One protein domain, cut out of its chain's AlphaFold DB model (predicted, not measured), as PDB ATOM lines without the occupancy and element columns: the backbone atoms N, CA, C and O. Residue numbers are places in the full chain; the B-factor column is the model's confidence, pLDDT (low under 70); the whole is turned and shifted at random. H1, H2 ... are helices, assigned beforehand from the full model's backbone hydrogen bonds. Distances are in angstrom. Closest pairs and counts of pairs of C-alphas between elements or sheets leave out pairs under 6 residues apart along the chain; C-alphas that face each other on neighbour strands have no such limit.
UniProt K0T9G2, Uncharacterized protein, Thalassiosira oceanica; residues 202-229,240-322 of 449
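Overview. This is residues 202 to 229 and 240 to 322 of the 449 residues of an uncharacterized protein of Thalassiosira oceanica (UniProt K0T9G2). What shape is this? Helices H2, H3, H5 and H6 form an elongated up-and-down bundle, each running against the one before, and short H1 and H4 cap one end. What makes it up? The printed part has 111 residues with six named helices, H1 to H6 in order, and no named strand: all helix. It is compact, radius of gyration of the C-alphas 14.6 A, spanning 45 by 25 by 24 A.

Along the chain. Where is the longest helix? H6, residues 295 to 319, runs 35.9 A from C-alpha 295 at (-17.587, 37.103, -20.553) to C-alpha 319 at (-2.186, 4.827, -24.187). And the others? H3 is residues 241 to 260, 28.9 A; H2 211 to 224; H5 274 to 284; H1 202 to 209; H4 264 to 271.

Arrangement. What touches H6? Among them H3, closest C-alphas Tyr 251 and Ala 307, 4.3 A. Which backbones are incomplete? In H3, H4, H5 and H6 every O i to N i+4 pair is within hydrogen-bond range; in H1 2 of 4, in H2 8 of 10.

Size, cuts and confidence. Is anything missing? Residues 230 to 239 are cut out; C-alphas 229 and 240 are 10.2 A apart. Is confidence low anywhere? No printed residue is under 70.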
ATOM      1  N   THR A 202      -2.965   6.915  -3.902       95.00
ATOM      2  CA  THR A 202      -2.676   5.640  -4.572       95.00
ATOM      3  C   THR A 202      -3.415   4.462  -3.937       95.00
ATOM      4  O   THR A 202      -3.946   3.613  -4.651       95.00
ATOM      5  N   GLU A 203      -3.525   4.434  -2.608       94.31
ATOM      6  CA  GLU A 203      -4.254   3.407  -1.861       94.31
ATOM      7  C   GLU A 203      -5.755   3.421  -2.171       94.31
ATOM      8  O   GLU A 203      -6.398   2.371  -2.229       94.31
ATOM      9  N   ASN A 204      -6.320   4.605  -2.411       97.25
ATOM     10  CA  ASN A 204      -7.729   4.742  -2.761       97.25
ATOM     11  C   ASN A 204      -7.998   4.362  -4.211       97.25
ATOM     12  O   ASN A 204      -9.081   3.858  -4.489       97.25
ATOM     13  N   MET A 205      -7.050   4.580  -5.130       97.69
ATOM     14  CA  MET A 205      -7.265   4.321  -6.560       97.69
ATOM     15  C   MET A 205      -7.738   2.886  -6.816       97.69
ATOM     16  O   MET A 205      -8.690   2.683  -7.568       97.69
ATOM     17  N   GLN A 206      -7.111   1.897  -6.172       95.81
ATOM     18  CA  GLN A 206      -7.520   0.493  -6.291       95.81
ATOM     19  C   GLN A 206      -8.825   0.222  -5.540       95.81
ATOM     20  O   GLN A 206      -9.742  -0.377  -6.097       95.81
ATOM     21  N   ALA A 207      -8.948   0.701  -4.298       96.06
ATOM     22  CA  ALA A 207     -10.163   0.506  -3.508       96.06
ATOM     23  C   ALA A 207     -11.410   1.047  -4.226       96.06
ATOM     24  O   ALA A 207     -12.447   0.395  -4.226       96.06
ATOM     25  N   MET A 208     -11.297   2.208  -4.875       98.19
ATOM     26  CA  MET A 208     -12.357   2.820  -5.673       98.19
ATOM     27  C   MET A 208     -12.622   2.037  -6.961       98.19
ATOM     28  O   MET A 208     -13.778   1.756  -7.262       98.19
ATOM     29  N   ALA A 209     -11.576   1.662  -7.705       97.62
ATOM     30  CA  ALA A 209     -11.726   0.966  -8.981       97.62
ATOM     31  C   ALA A 209     -12.380  -0.416  -8.847       97.62
ATOM     32  O   ALA A 209     -13.161  -0.801  -9.710       97.62
ATOM     33  N   PHE A 210     -12.097  -1.147  -7.765       97.06
ATOM     34  CA  PHE A 210     -12.629  -2.494  -7.517       97.06
ATOM     35  C   PHE A 210     -13.839  -2.516  -6.571       97.06
ATOM     36  O   PHE A 210     -14.319  -3.590  -6.205       97.06
ATOM     37  N   HIS A 211     -14.350  -1.352  -6.164       97.25
ATOM     38  CA  HIS A 211     -15.502  -1.276  -5.275       97.25
ATOM     39  C   HIS A 211     -16.758  -1.858  -5.945       97.25
ATOM     40  O   HIS A 211     -17.168  -1.371  -6.998       97.25
ATOM     41  N   ASP A 212     -17.389  -2.840  -5.289       96.19
ATOM     42  CA  ASP A 212     -18.669  -3.459  -5.682       96.19
ATOM     43  C   ASP A 212     -18.744  -3.799  -7.180       96.19
ATOM     44  O   ASP A 212     -19.610  -3.320  -7.906       96.19
ATOM     45  N   GLY A 213     -17.753  -4.548  -7.673       94.88
ATOM     46  CA  GLY A 213     -17.723  -4.970  -9.075       94.88
ATOM     47  C   GLY A 213     -17.554  -3.824 -10.077       94.88
ATOM     48  O   GLY A 213     -18.088  -3.917 -11.171       94.88
ATOM     49  N   HIS A 214     -16.802  -2.776  -9.716       97.38
ATOM     50  CA  HIS A 214     -16.523  -1.581 -10.534       97.38
ATOM     51  C   HIS A 214     -17.628  -0.515 -10.562       97.38
ATOM     52  O   HIS A 214     -17.543   0.428 -11.348       97.38
ATOM     53  N   ALA A 215     -18.589  -0.565  -9.636       97.81
ATOM     54  CA  ALA A 215     -19.714   0.374  -9.584       97.81
ATOM     55  C   ALA A 215     -19.307   1.864  -9.570       97.81
ATOM     56  O   ALA A 215     -20.028   2.708 -10.105       97.81
ATOM     57  N   VAL A 216     -18.157   2.211  -8.972       98.38
ATOM     58  CA  VAL A 216     -17.626   3.589  -9.000       98.38
ATOM     59  C   VAL A 216     -17.181   3.981 -10.408       98.38
ATOM     60  O   VAL A 216     -17.505   5.080 -10.852       98.38
ATOM     61  N   LEU A 217     -16.468   3.099 -11.116       98.44
ATOM     62  CA  LEU A 217     -16.029   3.349 -12.490       98.44
ATOM     63  C   LEU A 217     -17.225   3.449 -13.429       98.44
ATOM     64  O   LEU A 217     -17.303   4.400 -14.199       98.44
ATOM     65  N   ASP A 218     -18.185   2.533 -13.305       98.31
ATOM     66  CA  ASP A 218     -19.396   2.534 -14.128       98.31
ATOM     67  C   ASP A 218     -20.187   3.829 -13.957       98.31
ATOM     68  O   ASP A 218     -20.611   4.438 -14.935       98.31
ATOM     69  N   ALA A 219     -20.340   4.303 -12.719       98.31
ATOM     70  CA  ALA A 219     -21.045   5.548 -12.452       98.31
ATOM     71  C   ALA A 219     -20.280   6.785 -12.961       98.31
ATOM     72  O   ALA A 219     -20.908   7.730 -13.444       98.31
ATOM     73  N   LEU A 220     -18.942   6.785 -12.896       98.56
ATOM     74  CA  LEU A 220     -18.109   7.848 -13.469       98.56
ATOM     75  C   LEU A 220     -18.207   7.876 -14.999       98.56
ATOM     76  O   LEU A 220     -18.454   8.942 -15.552       98.56
ATOM     77  N   ILE A 221     -18.076   6.727 -15.667       98.44
ATOM     78  CA  ILE A 221     -18.159   6.615 -17.132       98.44
ATOM     79  C   ILE A 221     -19.571   6.961 -17.620       98.44
ATOM     80  O   ILE A 221     -19.744   7.720 -18.567       98.44
ATOM     81  N   ALA A 222     -20.610   6.503 -16.920       97.50
ATOM     82  CA  ALA A 222     -21.980   6.901 -17.228       97.50
ATOM     83  C   ALA A 222     -22.190   8.420 -17.071       97.50
ATOM     84  O   ALA A 222     -22.935   9.021 -17.836       97.50
ATOM     85  N   THR A 223     -21.511   9.059 -16.110       97.19
ATOM     86  CA  THR A 223     -21.546  10.523 -15.948       97.19
ATOM     87  C   THR A 223     -20.834  11.241 -17.096       97.19
ATOM     88  O   THR A 223     -21.280  12.315 -17.496       97.19
ATOM     89  N   THR A 224     -19.749  10.676 -17.637       97.38
ATOM     90  CA  THR A 224     -19.068  11.256 -18.803       97.38
ATOM     91  C   THR A 224     -19.858  11.052 -20.103       97.38
ATOM     92  O   THR A 224     -19.757  11.874 -21.003       97.38
ATOM     93  N   ASN A 225     -20.698  10.014 -20.176       95.88
ATOM     94  CA  ASN A 225     -21.533   9.668 -21.337       95.88
ATOM     95  C   ASN A 225     -22.915  10.333 -21.381       95.88
ATOM     96  O   ASN A 225     -23.758   9.931 -22.179       95.88
ATOM     97  N   VAL A 226     -23.186  11.332 -20.538       92.44
ATOM     98  CA  VAL A 226     -24.444  12.089 -20.630       92.44
ATOM     99  C   VAL A 226     -24.482  12.815 -21.976       92.44
ATOM    100  O   VAL A 226     -23.690  13.733 -22.197       92.44
ATOM    101  N   GLU A 227     -25.379  12.381 -22.863       86.25
ATOM    102  CA  GLU A 227     -25.536  12.946 -24.201       86.25
ATOM    103  C   GLU A 227     -25.928  14.422 -24.129       86.25
ATOM    104  O   GLU A 227     -26.819  14.830 -23.378       86.25
ATOM    105  N   PHE A 228     -25.284  15.232 -24.962       78.31
ATOM    106  CA  PHE A 228     -25.773  16.567 -25.258       78.31
ATOM    107  C   PHE A 228     -26.905  16.399 -26.260       78.31
ATOM    108  O   PHE A 228     -26.657  15.946 -27.378       78.31
ATOM    109  N   GLY A 229     -28.140  16.719 -25.863       71.44
ATOM    110  CA  GLY A 229     -29.259  16.742 -26.805       71.44
ATOM    111  C   GLY A 229     -28.826  17.487 -28.067       71.44
ATOM    112  O   GLY A 229     -28.249  18.569 -27.945       71.44
ATOM    113  N   SER A 240     -27.850  26.009 -22.968       85.44
ATOM    114  CA  SER A 240     -28.865  25.740 -21.962       85.44
ATOM    115  C   SER A 240     -28.174  25.514 -20.617       85.44
ATOM    116  O   SER A 240     -27.051  25.006 -20.537       85.44
ATOM    117  N   GLN A 241     -28.841  25.891 -19.529       87.31
ATOM    118  CA  GLN A 241     -28.334  25.626 -18.183       87.31
ATOM    119  C   GLN A 241     -28.053  24.124 -17.975       87.31
ATOM    120  O   GLN A 241     -27.084  23.764 -17.312       87.31
ATOM    121  N   GLU A 242     -28.857  23.258 -18.592       88.69
ATOM    122  CA  GLU A 242     -28.706  21.799 -18.578       88.69
ATOM    123  C   GLU A 242     -27.426  21.328 -19.282       88.69
ATOM    124  O   GLU A 242     -26.710  20.471 -18.757       88.69
ATOM    125  N   LEU A 243     -27.089  21.925 -20.432       87.12
ATOM    126  CA  LEU A 243     -25.843  21.651 -21.148       87.12
ATOM    127  C   LEU A 243     -24.632  22.027 -20.285       87.12
ATOM    128  O   LEU A 243     -23.728  21.215 -20.086       87.12
ATOM    129  N   LEU A 244     -24.645  23.230 -19.700       89.94
ATOM    130  CA  LEU A 244     -23.582  23.683 -18.800       89.94
ATOM    131  C   LEU A 244     -23.433  22.760 -17.581       89.94
ATOM    132  O   LEU A 244     -22.314  22.405 -17.205       89.94
ATOM    133  N   GLN A 245     -24.544  22.363 -16.958       92.81
ATOM    134  CA  GLN A 245     -24.530  21.433 -15.831       92.81
ATOM    135  C   GLN A 245     -23.938  20.079 -16.232       92.81
ATOM    136  O   GLN A 245     -23.070  19.563 -15.528       92.81
ATOM    137  N   SER A 246     -24.332  19.538 -17.384       92.25
ATOM    138  CA  SER A 246     -23.803  18.272 -17.899       92.25
ATOM    139  C   SER A 246     -22.288  18.345 -18.097       92.25
ATOM    140  O   SER A 246     -21.560  17.528 -17.536       92.25
ATOM    141  N   ILE A 247     -21.787  19.395 -18.758       92.12
ATOM    142  CA  ILE A 247     -20.344  19.605 -18.965       92.12
ATOM    143  C   ILE A 247     -19.597  19.725 -17.630       92.12
ATOM    144  O   ILE A 247     -18.514  19.163 -17.474       92.12
ATOM    145  N   LEU A 248     -20.160  20.412 -16.630       94.88
ATOM    146  CA  LEU A 248     -19.546  20.537 -15.302       94.88
ATOM    147  C   LEU A 248     -19.434  19.195 -14.558       94.88
ATOM    148  O   LEU A 248     -18.462  18.977 -13.818       94.88
ATOM    149  N   LEU A 249     -20.408  18.296 -14.735       96.12
ATOM    150  CA  LEU A 249     -20.335  16.937 -14.197       96.12
ATOM    151  C   LEU A 249     -19.291  16.115 -14.958       96.12
ATOM    152  O   LEU A 249     -18.409  15.544 -14.316       96.12
ATOM    153  N   GLN A 250     -19.314  16.125 -16.294       95.50
ATOM    154  CA  GLN A 250     -18.327  15.421 -17.120       95.50
ATOM    155  C   GLN A 250     -16.896  15.869 -16.795       95.50
ATOM    156  O   GLN A 250     -16.030  15.038 -16.541       95.50
ATOM    157  N   TYR A 251     -16.663  17.180 -16.690       95.94
ATOM    158  CA  TYR A 251     -15.402  17.776 -16.244       95.94
ATOM    159  C   TYR A 251     -14.890  17.143 -14.940       95.94
ATOM    160  O   TYR A 251     -13.729  16.740 -14.832       95.94
ATOM    161  N   SER A 252     -15.764  17.041 -13.936       97.19
ATOM    162  CA  SER A 252     -15.395  16.522 -12.617       97.19
ATOM    163  C   SER A 252     -15.173  15.006 -12.651       97.19
ATOM    164  O   SER A 252     -14.270  14.498 -11.983       97.19
ATOM    165  N   ALA A 253     -15.960  14.288 -13.455       98.44
ATOM    166  CA  ALA A 253     -15.821  12.853 -13.664       98.44
ATOM    167  C   ALA A 253     -14.516  12.510 -14.403       98.44
ATOM    168  O   ALA A 253     -13.762  11.667 -13.918       98.44
ATOM    169  N   PHE A 254     -14.171  13.221 -15.482       98.56
ATOM    170  CA  PHE A 254     -12.888  13.053 -16.173       98.56
ATOM    171  C   PHE A 254     -11.699  13.391 -15.290       98.56
ATOM    172  O   PHE A 254     -10.691  12.697 -15.352       98.56
ATOM    173  N   ARG A 255     -11.800  14.397 -14.414       98.31
ATOM    174  CA  ARG A 255     -10.748  14.649 -13.421       98.31
ATOM    175  C   ARG A 255     -10.527  13.435 -12.511       98.31
ATOM    176  O   ARG A 255      -9.388  13.093 -12.206       98.31
ATOM    177  N   CYS A 256     -11.608  12.789 -12.077       98.69
ATOM    178  CA  CYS A 256     -11.528  11.576 -11.268       98.69
ATOM    179  C   CYS A 256     -10.913  10.409 -12.055       98.69
ATOM    180  O   CYS A 256      -9.970   9.785 -11.575       98.69
ATOM    181  N   LEU A 257     -11.385  10.157 -13.280       98.75
ATOM    182  CA  LEU A 257     -10.864   9.105 -14.163       98.75
ATOM    183  C   LEU A 257      -9.385   9.321 -14.505       98.75
ATOM    184  O   LEU A 257      -8.589   8.383 -14.435       98.75
ATOM    185  N   LEU A 258      -8.990  10.563 -14.783       98.62
ATOM    186  CA  LEU A 258      -7.597  10.945 -14.971       98.62
ATOM    187  C   LEU A 258      -6.761  10.524 -13.766       98.62
ATOM    188  O   LEU A 258      -5.748   9.872 -13.955       98.62
ATOM    189  N   ASN A 259      -7.186  10.832 -12.540       98.56
ATOM    190  CA  ASN A 259      -6.442  10.447 -11.339       98.56
ATOM    191  C   ASN A 259      -6.410   8.921 -11.144       98.56
ATOM    192  O   ASN A 259      -5.359   8.356 -10.856       98.56
ATOM    193  N   LEU A 260      -7.534   8.230 -11.358       98.56
ATOM    194  CA  LEU A 260      -7.615   6.771 -11.217       98.56
ATOM    195  C   LEU A 260      -6.712   6.027 -12.208       98.56
ATOM    196  O   LEU A 260      -6.181   4.972 -11.859       98.56
ATOM    197  N   THR A 261      -6.511   6.576 -13.407       98.44
ATOM    198  CA  THR A 261      -5.627   6.013 -14.441       98.44
ATOM    199  C   THR A 261      -4.138   6.229 -14.164       98.44
ATOM    200  O   THR A 261      -3.317   5.842 -14.982       98.44
ATOM    201  N   TRP A 262      -3.733   6.795 -13.023       97.50
ATOM    202  CA  TRP A 262      -2.316   6.771 -12.628       97.50
ATOM    203  C   TRP A 262      -1.883   5.385 -12.144       97.50
ATOM    204  O   TRP A 262      -0.714   5.029 -12.265       97.50
ATOM    205  N   ASN A 263      -2.816   4.573 -11.639       97.81
ATOM    206  CA  ASN A 263      -2.537   3.195 -11.246       97.81
ATOM    207  C   ASN A 263      -2.516   2.259 -12.469       97.81
ATOM    208  O   ASN A 263      -3.494   2.199 -13.211       97.81
ATOM    209  N   GLU A 264      -1.448   1.472 -12.641       97.06
ATOM    210  CA  GLU A 264      -1.280   0.551 -13.783       97.06
ATOM    211  C   GLU A 264      -2.429  -0.454 -13.952       97.06
ATOM    212  O   GLU A 264      -2.909  -0.676 -15.064       97.06
ATOM    213  N   GLY A 265      -2.920  -1.034 -12.851       96.94
ATOM    214  CA  GLY A 265      -4.039  -1.980 -12.899       96.94
ATOM    215  C   GLY A 265      -5.317  -1.329 -13.426       96.94
ATOM    216  O   GLY A 265      -6.028  -1.913 -14.244       96.94
ATOM    217  N   ASN A 266      -5.564  -0.083 -13.018       98.12
ATOM    218  CA  ASN A 266      -6.712   0.689 -13.477       98.12
ATOM    219  C   ASN A 266      -6.575   1.105 -14.945       98.12
ATOM    220  O   ASN A 266      -7.581   1.107 -15.647       98.12
ATOM    221  N   LYS A 267      -5.364   1.431 -15.427       97.50
ATOM    222  CA  LYS A 267      -5.130   1.753 -16.849       97.50
ATOM    223  C   LYS A 267      -5.543   0.598 -17.748       97.50
ATOM    224  O   LYS A 267      -6.307   0.808 -18.684       97.50
ATOM    225  N   MET A 268      -5.075  -0.613 -17.438       97.19
ATOM    226  CA  MET A 268      -5.419  -1.809 -18.210       97.19
ATOM    227  C   MET A 268      -6.931  -2.048 -18.195       97.19
ATOM    228  O   MET A 268      -7.538  -2.140 -19.258       97.19
ATOM    229  N   LEU A 269      -7.548  -2.034 -17.008       97.50
ATOM    230  CA  LEU A 269      -8.995  -2.202 -16.854       97.50
ATOM    231  C   LEU A 269      -9.796  -1.174 -17.672       97.50
ATOM    232  O   LEU A 269     -10.738  -1.534 -18.368       97.50
ATOM    233  N   LEU A 270      -9.428   0.108 -17.596       98.19
ATOM    234  CA  LEU A 270     -10.151   1.200 -18.251       98.19
ATOM    235  C   LEU A 270      -9.867   1.299 -19.754       98.19
ATOM    236  O   LEU A 270     -10.718   1.772 -20.496       98.19
ATOM    237  N   SER A 271      -8.716   0.828 -20.233       97.44
ATOM    238  CA  SER A 271      -8.413   0.789 -21.672       97.44
ATOM    239  C   SER A 271      -9.268  -0.224 -22.445       97.44
ATOM    240  O   SER A 271      -9.410  -0.112 -23.657       97.44
ATOM    241  N   GLU A 272      -9.875  -1.186 -21.746       97.19
ATOM    242  CA  GLU A 272     -10.790  -2.179 -22.324       97.19
ATOM    243  C   GLU A 272     -12.252  -1.686 -22.353       97.19
ATOM    244  O   GLU A 272     -13.130  -2.344 -22.915       97.19
ATOM    245  N   ARG A 273     -12.529  -0.510 -21.774       98.00
ATOM    246  CA  ARG A 273     -13.866   0.086 -21.656       98.00
ATOM    247  C   ARG A 273     -14.199   0.945 -22.874       98.00
ATOM    248  O   ARG A 273     -13.856   2.124 -22.932       98.00
ATOM    249  N   GLN A 274     -14.885   0.350 -23.850       97.94
ATOM    250  CA  GLN A 274     -15.292   1.042 -25.083       97.94
ATOM    251  C   GLN A 274     -16.185   2.261 -24.810       97.94
ATOM    252  O   GLN A 274     -16.010   3.295 -25.442       97.94
ATOM    253  N   ASP A 275     -17.071   2.171 -23.818       97.75
ATOM    254  CA  ASP A 275     -17.935   3.259 -23.355       97.75
ATOM    255  C   ASP A 275     -17.144   4.473 -22.838       97.75
ATOM    256  O   ASP A 275     -17.558   5.612 -23.042       97.75
ATOM    257  N   LEU A 276     -15.985   4.260 -22.209       98.31
ATOM    258  CA  LEU A 276     -15.085   5.352 -21.826       98.31
ATOM    259  C   LEU A 276     -14.381   5.962 -23.043       98.31
ATOM    260  O   LEU A 276     -14.255   7.183 -23.130       98.31
ATOM    261  N   VAL A 277     -13.916   5.130 -23.976       98.25
ATOM    262  CA  VAL A 277     -13.259   5.598 -25.206       98.25
ATOM    263  C   VAL A 277     -14.209   6.477 -26.027       98.25
ATOM    264  O   VAL A 277     -13.811   7.558 -26.462       98.25
ATOM    265  N   GLU A 278     -15.476   6.075 -26.160       97.44
ATOM    266  CA  GLU A 278     -16.538   6.870 -26.799       97.44
ATOM    267  C   GLU A 278     -16.723   8.221 -26.115       97.44
ATOM    268  O   GLU A 278     -16.765   9.258 -26.777       97.44
ATOM    269  N   SER A 279     -16.749   8.217 -24.782       97.44
ATOM    270  CA  SER A 279     -16.861   9.430 -23.978       97.44
ATOM    271  C   SER A 279     -15.712  10.411 -24.208       97.44
ATOM    272  O   SER A 279     -15.922  11.619 -24.344       97.44
ATOM    273  N   ILE A 280     -14.481   9.890 -24.259       98.25
ATOM    274  CA  ILE A 280     -13.275  10.678 -24.525       98.25
ATOM    275  C   ILE A 280     -13.374  11.304 -25.914       98.25
ATOM    276  O   ILE A 280     -13.196  12.513 -26.030       98.25
ATOM    277  N   ILE A 281     -13.698  10.513 -26.942       97.44
ATOM    278  CA  ILE A 281     -13.862  10.996 -28.320       97.44
ATOM    279  C   ILE A 281     -14.911  12.109 -28.369       97.44
ATOM    280  O   ILE A 281     -14.601  13.214 -28.802       97.44
ATOM    281  N   SER A 282     -16.111  11.849 -27.838       95.56
ATOM    282  CA  SER A 282     -17.210  12.818 -27.811       95.56
ATOM    283  C   SER A 282     -16.792  14.130 -27.150       95.56
ATOM    284  O   SER A 282     -17.019  15.200 -27.707       95.56
ATOM    285  N   THR A 283     -16.100  14.053 -26.009       95.75
ATOM    286  CA  THR A 283     -15.626  15.234 -25.277       95.75
ATOM    287  C   THR A 283     -14.570  16.007 -26.059       95.75
ATOM    288  O   THR A 283     -14.609  17.236 -26.090       95.75
ATOM    289  N   LEU A 284     -13.620  15.319 -26.701       96.06
ATOM    290  CA  LEU A 284     -12.565  15.961 -27.489       96.06
ATOM    291  C   LEU A 284     -13.109  16.662 -28.737       96.06
ATOM    292  O   LEU A 284     -12.578  17.719 -29.091       96.06
ATOM    293  N   SER A 285     -14.186  16.136 -29.324       94.38
ATOM    294  CA  SER A 285     -14.891  16.730 -30.465       94.38
ATOM    295  C   SER A 285     -15.717  17.976 -30.117       94.38
ATOM    296  O   SER A 285     -16.159  18.678 -31.025       94.38
ATOM    297  N   ILE A 286     -15.923  18.301 -28.833       90.88
ATOM    298  CA  ILE A 286     -16.598  19.547 -28.440       90.88
ATOM    299  C   ILE A 286     -15.675  20.731 -28.744       90.88
ATOM    300  O   ILE A 286     -14.668  20.942 -28.067       90.88
ATOM    301  N   LEU A 287     -16.037  21.551 -29.728       88.44
ATOM    302  CA  LEU A 287     -15.294  22.767 -30.047       88.44
ATOM    303  C   LEU A 287     -15.739  23.929 -29.140       88.44
ATOM    304  O   LEU A 287     -16.938  24.194 -29.031       88.44
ATOM    305  N   PRO A 288     -14.807  24.660 -28.497       86.81
ATOM    306  CA  PRO A 288     -15.134  25.903 -27.806       86.81
ATOM    307  C   PRO A 288     -15.750  26.926 -28.772       86.81
ATOM    308  O   PRO A 288     -15.284  27.084 -29.905       86.81
ATOM    309  N   ASN A 289     -16.761  27.665 -28.315       80.00
ATOM    310  CA  ASN A 289     -17.420  28.687 -29.123       80.00
ATOM    311  C   ASN A 289     -16.439  29.806 -29.483       80.00
ATOM    312  O   ASN A 289     -15.738  30.335 -28.621       80.00
ATOM    313  N   ARG A 290     -16.443  30.228 -30.751       75.12
ATOM    314  CA  ARG A 290     -15.596  31.326 -31.256       75.12
ATOM    315  C   ARG A 290     -16.164  32.724 -30.983       75.12
ATOM    316  O   ARG A 290     -15.679  33.687 -31.566       75.12
ATOM    317  N   VAL A 291     -17.201  32.849 -30.156       72.12
ATOM    318  CA  VAL A 291     -17.821  34.148 -29.862       72.12
ATOM    319  C   VAL A 291     -16.878  34.949 -28.967       72.12
ATOM    320  O   VAL A 291     -16.830  34.757 -27.756       72.12
ATOM    321  N   GLU A 292     -16.084  35.814 -29.587       75.62
ATOM    322  CA  GLU A 292     -15.190  36.734 -28.894       75.62
ATOM    323  C   GLU A 292     -15.999  37.898 -28.295       75.62
ATOM    324  O   GLU A 292     -16.869  38.467 -28.953       75.62
ATOM    325  N   GLY A 293     -15.707  38.265 -27.042       81.00
ATOM    326  CA  GLY A 293     -16.255  39.467 -26.394       81.00
ATOM    327  C   GLY A 293     -17.389  39.253 -25.384       81.00
ATOM    328  O   GLY A 293     -17.773  40.220 -24.728       81.00
ATOM    329  N   ASP A 294     -17.885  38.026 -25.201       85.38
ATOM    330  CA  ASP A 294     -18.849  37.690 -24.143       85.38
ATOM    331  C   ASP A 294     -18.146  37.000 -22.956       85.38
ATOM    332  O   ASP A 294     -17.516  35.950 -23.102       85.38
ATOM    333  N   ALA A 295     -18.233  37.605 -21.767       86.75
ATOM    334  CA  ALA A 295     -17.587  37.103 -20.553       86.75
ATOM    335  C   ALA A 295     -18.158  35.747 -20.100       86.75
ATOM    336  O   ALA A 295     -17.404  34.897 -19.612       86.75
ATOM    337  N   ASP A 296     -19.460  35.524 -20.292       84.38
ATOM    338  CA  ASP A 296     -20.106  34.262 -19.926       84.38
ATOM    339  C   ASP A 296     -19.664  33.139 -20.877       84.38
ATOM    340  O   ASP A 296     -19.363  32.020 -20.439       84.38
ATOM    341  N   ALA A 297     -19.513  33.460 -22.168       86.25
ATOM    342  CA  ALA A 297     -18.969  32.544 -23.165       86.25
ATOM    343  C   ALA A 297     -17.513  32.148 -22.860       86.25
ATOM    344  O   ALA A 297     -17.157  30.979 -23.020       86.25
ATOM    345  N   GLU A 298     -16.677  33.065 -22.362       89.81
ATOM    346  CA  GLU A 298     -15.287  32.736 -22.010       89.81
ATOM    347  C   GLU A 298     -15.193  31.829 -20.773       89.81
ATOM    348  O   GLU A 298     -14.409  30.872 -20.757       89.81
ATOM    349  N   SER A 299     -16.029  32.061 -19.755       89.81
ATOM    350  CA  SER A 299     -16.119  31.161 -18.596       89.81
ATOM    351  C   SER A 299     -16.541  29.750 -19.024       89.81
ATOM    352  O   SER A 299     -15.966  28.755 -18.576       89.81
ATOM    353  N   TYR A 300     -17.510  29.648 -19.932       88.88
ATOM    354  CA  TYR A 300     -17.945  28.373 -20.496       88.88
ATOM    355  C   TYR A 300     -16.846  27.677 -21.309       88.88
ATOM    356  O   TYR A 300     -16.540  26.505 -21.075       88.88
ATOM    357  N   ASN A 301     -16.196  28.412 -22.214       91.62
ATOM    358  CA  ASN A 301     -15.081  27.911 -23.011       91.62
ATOM    359  C   ASN A 301     -13.939  27.403 -22.127       91.62
ATOM    360  O   ASN A 301     -13.331  26.380 -22.436       91.62
ATOM    361  N   THR A 302     -13.679  28.064 -20.999       93.88
ATOM    362  CA  THR A 302     -12.692  27.612 -20.012       93.88
ATOM    363  C   THR A 302     -13.059  26.245 -19.433       93.88
ATOM    364  O   THR A 302     -12.199  25.365 -19.332       93.88
ATOM    365  N   ILE A 303     -14.332  26.024 -19.095       93.62
ATOM    366  CA  ILE A 303     -14.807  24.733 -18.581       93.62
ATOM    367  C   ILE A 303     -14.662  23.646 -19.655       93.62
ATOM    368  O   ILE A 303     -14.097  22.594 -19.353       93.62
ATOM    369  N   ILE A 304     -15.089  23.904 -20.900       94.00
ATOM    370  CA  ILE A 304     -14.933  22.958 -22.021       94.00
ATOM    371  C   ILE A 304     -13.464  22.604 -22.233       94.00
ATOM    372  O   ILE A 304     -13.113  21.426 -22.227       94.00
ATOM    373  N   ARG A 305     -12.587  23.607 -22.387       95.31
ATOM    374  CA  ARG A 305     -11.145  23.385 -22.580       95.31
ATOM    375  C   ARG A 305     -10.586  22.516 -21.457       95.31
ATOM    376  O   ARG A 305      -9.861  21.559 -21.710       95.31
ATOM    377  N   THR A 306     -10.978  22.783 -20.213       96.00
ATOM    378  CA  THR A 306     -10.484  21.999 -19.076       96.00
ATOM    379  C   THR A 306     -11.037  20.569 -19.057       96.00
ATOM    380  O   THR A 306     -10.283  19.641 -18.769       96.00
ATOM    381  N   ALA A 307     -12.309  20.358 -19.406       96.44
ATOM    382  CA  ALA A 307     -12.879  19.017 -19.558       96.44
ATOM    383  C   ALA A 307     -12.120  18.215 -20.628       96.44
ATOM    384  O   ALA A 307     -11.680  17.096 -20.366       96.44
ATOM    385  N   ARG A 308     -11.856  18.836 -21.786       97.50
ATOM    386  CA  ARG A 308     -11.069  18.252 -22.881       97.50
ATOM    387  C   ARG A 308      -9.645  17.912 -22.449       97.50
ATOM    388  O   ARG A 308      -9.186  16.803 -22.704       97.50
ATOM    389  N   ARG A 309      -8.972  18.803 -21.708       97.69
ATOM    390  CA  ARG A 309      -7.638  18.550 -21.122       97.69
ATOM    391  C   ARG A 309      -7.622  17.325 -20.202       97.69
ATOM    392  O   ARG A 309      -6.640  16.581 -20.204       97.69
ATOM    393  N   PHE A 310      -8.674  17.104 -19.414       98.31
ATOM    394  CA  PHE A 310      -8.778  15.913 -18.570       98.31
ATOM    395  C   PHE A 310      -9.113  14.651 -19.366       98.31
ATOM    396  O   PHE A 310      -8.528  13.603 -19.087       98.31
ATOM    397  N   ALA A 311      -9.970  14.743 -20.384       98.44
ATOM    398  CA  ALA A 311     -10.262  13.629 -21.283       98.44
ATOM    399  C   ALA A 311      -9.003  13.167 -22.043       98.44
ATOM    400  O   ALA A 311      -8.632  11.997 -21.944       98.44
ATOM    401  N   ILE A 312      -8.265  14.081 -22.696       98.62
ATOM    402  CA  ILE A 312      -7.009  13.736 -23.392       98.62
ATOM    403  C   ILE A 312      -5.931  13.258 -22.413       98.62
ATOM    404  O   ILE A 312      -5.159  12.358 -22.727       98.62
ATOM    405  N   GLY A 313      -5.889  13.814 -21.197       98.50
ATOM    406  CA  GLY A 313      -4.996  13.333 -20.145       98.50
ATOM    407  C   GLY A 313      -5.311  11.895 -19.731       98.50
ATOM    408  O   GLY A 313      -4.397  11.097 -19.537       98.50
ATOM    409  N   THR A 314      -6.598  11.556 -19.634       98.81
ATOM    410  CA  THR A 314      -7.050  10.190 -19.346       98.81
ATOM    411  C   THR A 314      -6.613   9.267 -20.480       98.81
ATOM    412  O   THR A 314      -5.963   8.259 -20.221       98.81
ATOM    413  N   LEU A 315      -6.849   9.656 -21.740       98.75
ATOM    414  CA  LEU A 315      -6.408   8.891 -22.908       98.75
ATOM    415  C   LEU A 315      -4.887   8.702 -22.951       98.75
ATOM    416  O   LEU A 315      -4.425   7.605 -23.236       98.75
ATOM    417  N   ARG A 316      -4.101   9.730 -22.607       98.62
ATOM    418  CA  ARG A 316      -2.634   9.637 -22.508       98.62
ATOM    419  C   ARG A 316      -2.204   8.533 -21.545       98.62
ATOM    420  O   ARG A 316      -1.279   7.781 -21.860       98.62
ATOM    421  N   ASN A 317      -2.860   8.442 -20.388       98.62
ATOM    422  CA  ASN A 317      -2.585   7.400 -19.405       98.62
ATOM    423  C   ASN A 317      -2.995   6.017 -19.924       98.62
ATOM    424  O   ASN A 317      -2.231   5.071 -19.762       98.62
ATOM    425  N   LEU A 318      -4.154   5.905 -20.583       98.62
ATOM    426  CA  LEU A 318      -4.612   4.652 -21.197       98.62
ATOM    427  C   LEU A 318      -3.718   4.200 -22.359       98.62
ATOM    428  O   LEU A 318      -3.514   3.006 -22.536       98.62
ATOM    429  N   ALA A 319      -3.145   5.128 -23.126       98.50
ATOM    430  CA  ALA A 319      -2.186   4.827 -24.187       98.50
ATOM    431  C   ALA A 319      -0.842   4.324 -23.636       98.50
ATOM    432  O   ALA A 319      -0.120   3.600 -24.319       98.50
ATOM    433  N   ASN A 320      -0.510   4.661 -22.386       98.06
ATOM    434  CA  ASN A 320       0.661   4.136 -21.688       98.06
ATOM    435  C   ASN A 320       0.362   2.773 -21.035       98.06
ATOM    436  O   ASN A 320       0.517   2.597 -19.827       98.06
ATOM    437  N   THR A 321      -0.126   1.828 -21.837       97.25
ATOM    438  CA  THR A 321      -0.463   0.448 -21.450       97.25
ATOM    439  C   THR A 321       0.339  -0.562 -22.285       97.25
ATOM    440  O   THR A 321       1.038  -0.169 -23.223       97.25
ATOM    441  N   PRO A 322       0.304  -1.870 -21.962       98.00
ATOM    442  CA  PRO A 322       0.952  -2.892 -22.781       98.00
ATOM    443  C   PRO A 322       0.435  -2.928 -24.236       98.00
ATOM    444  O   PRO A 322      -0.676  -2.468 -24.510       98.00
TER     445      PRO A 322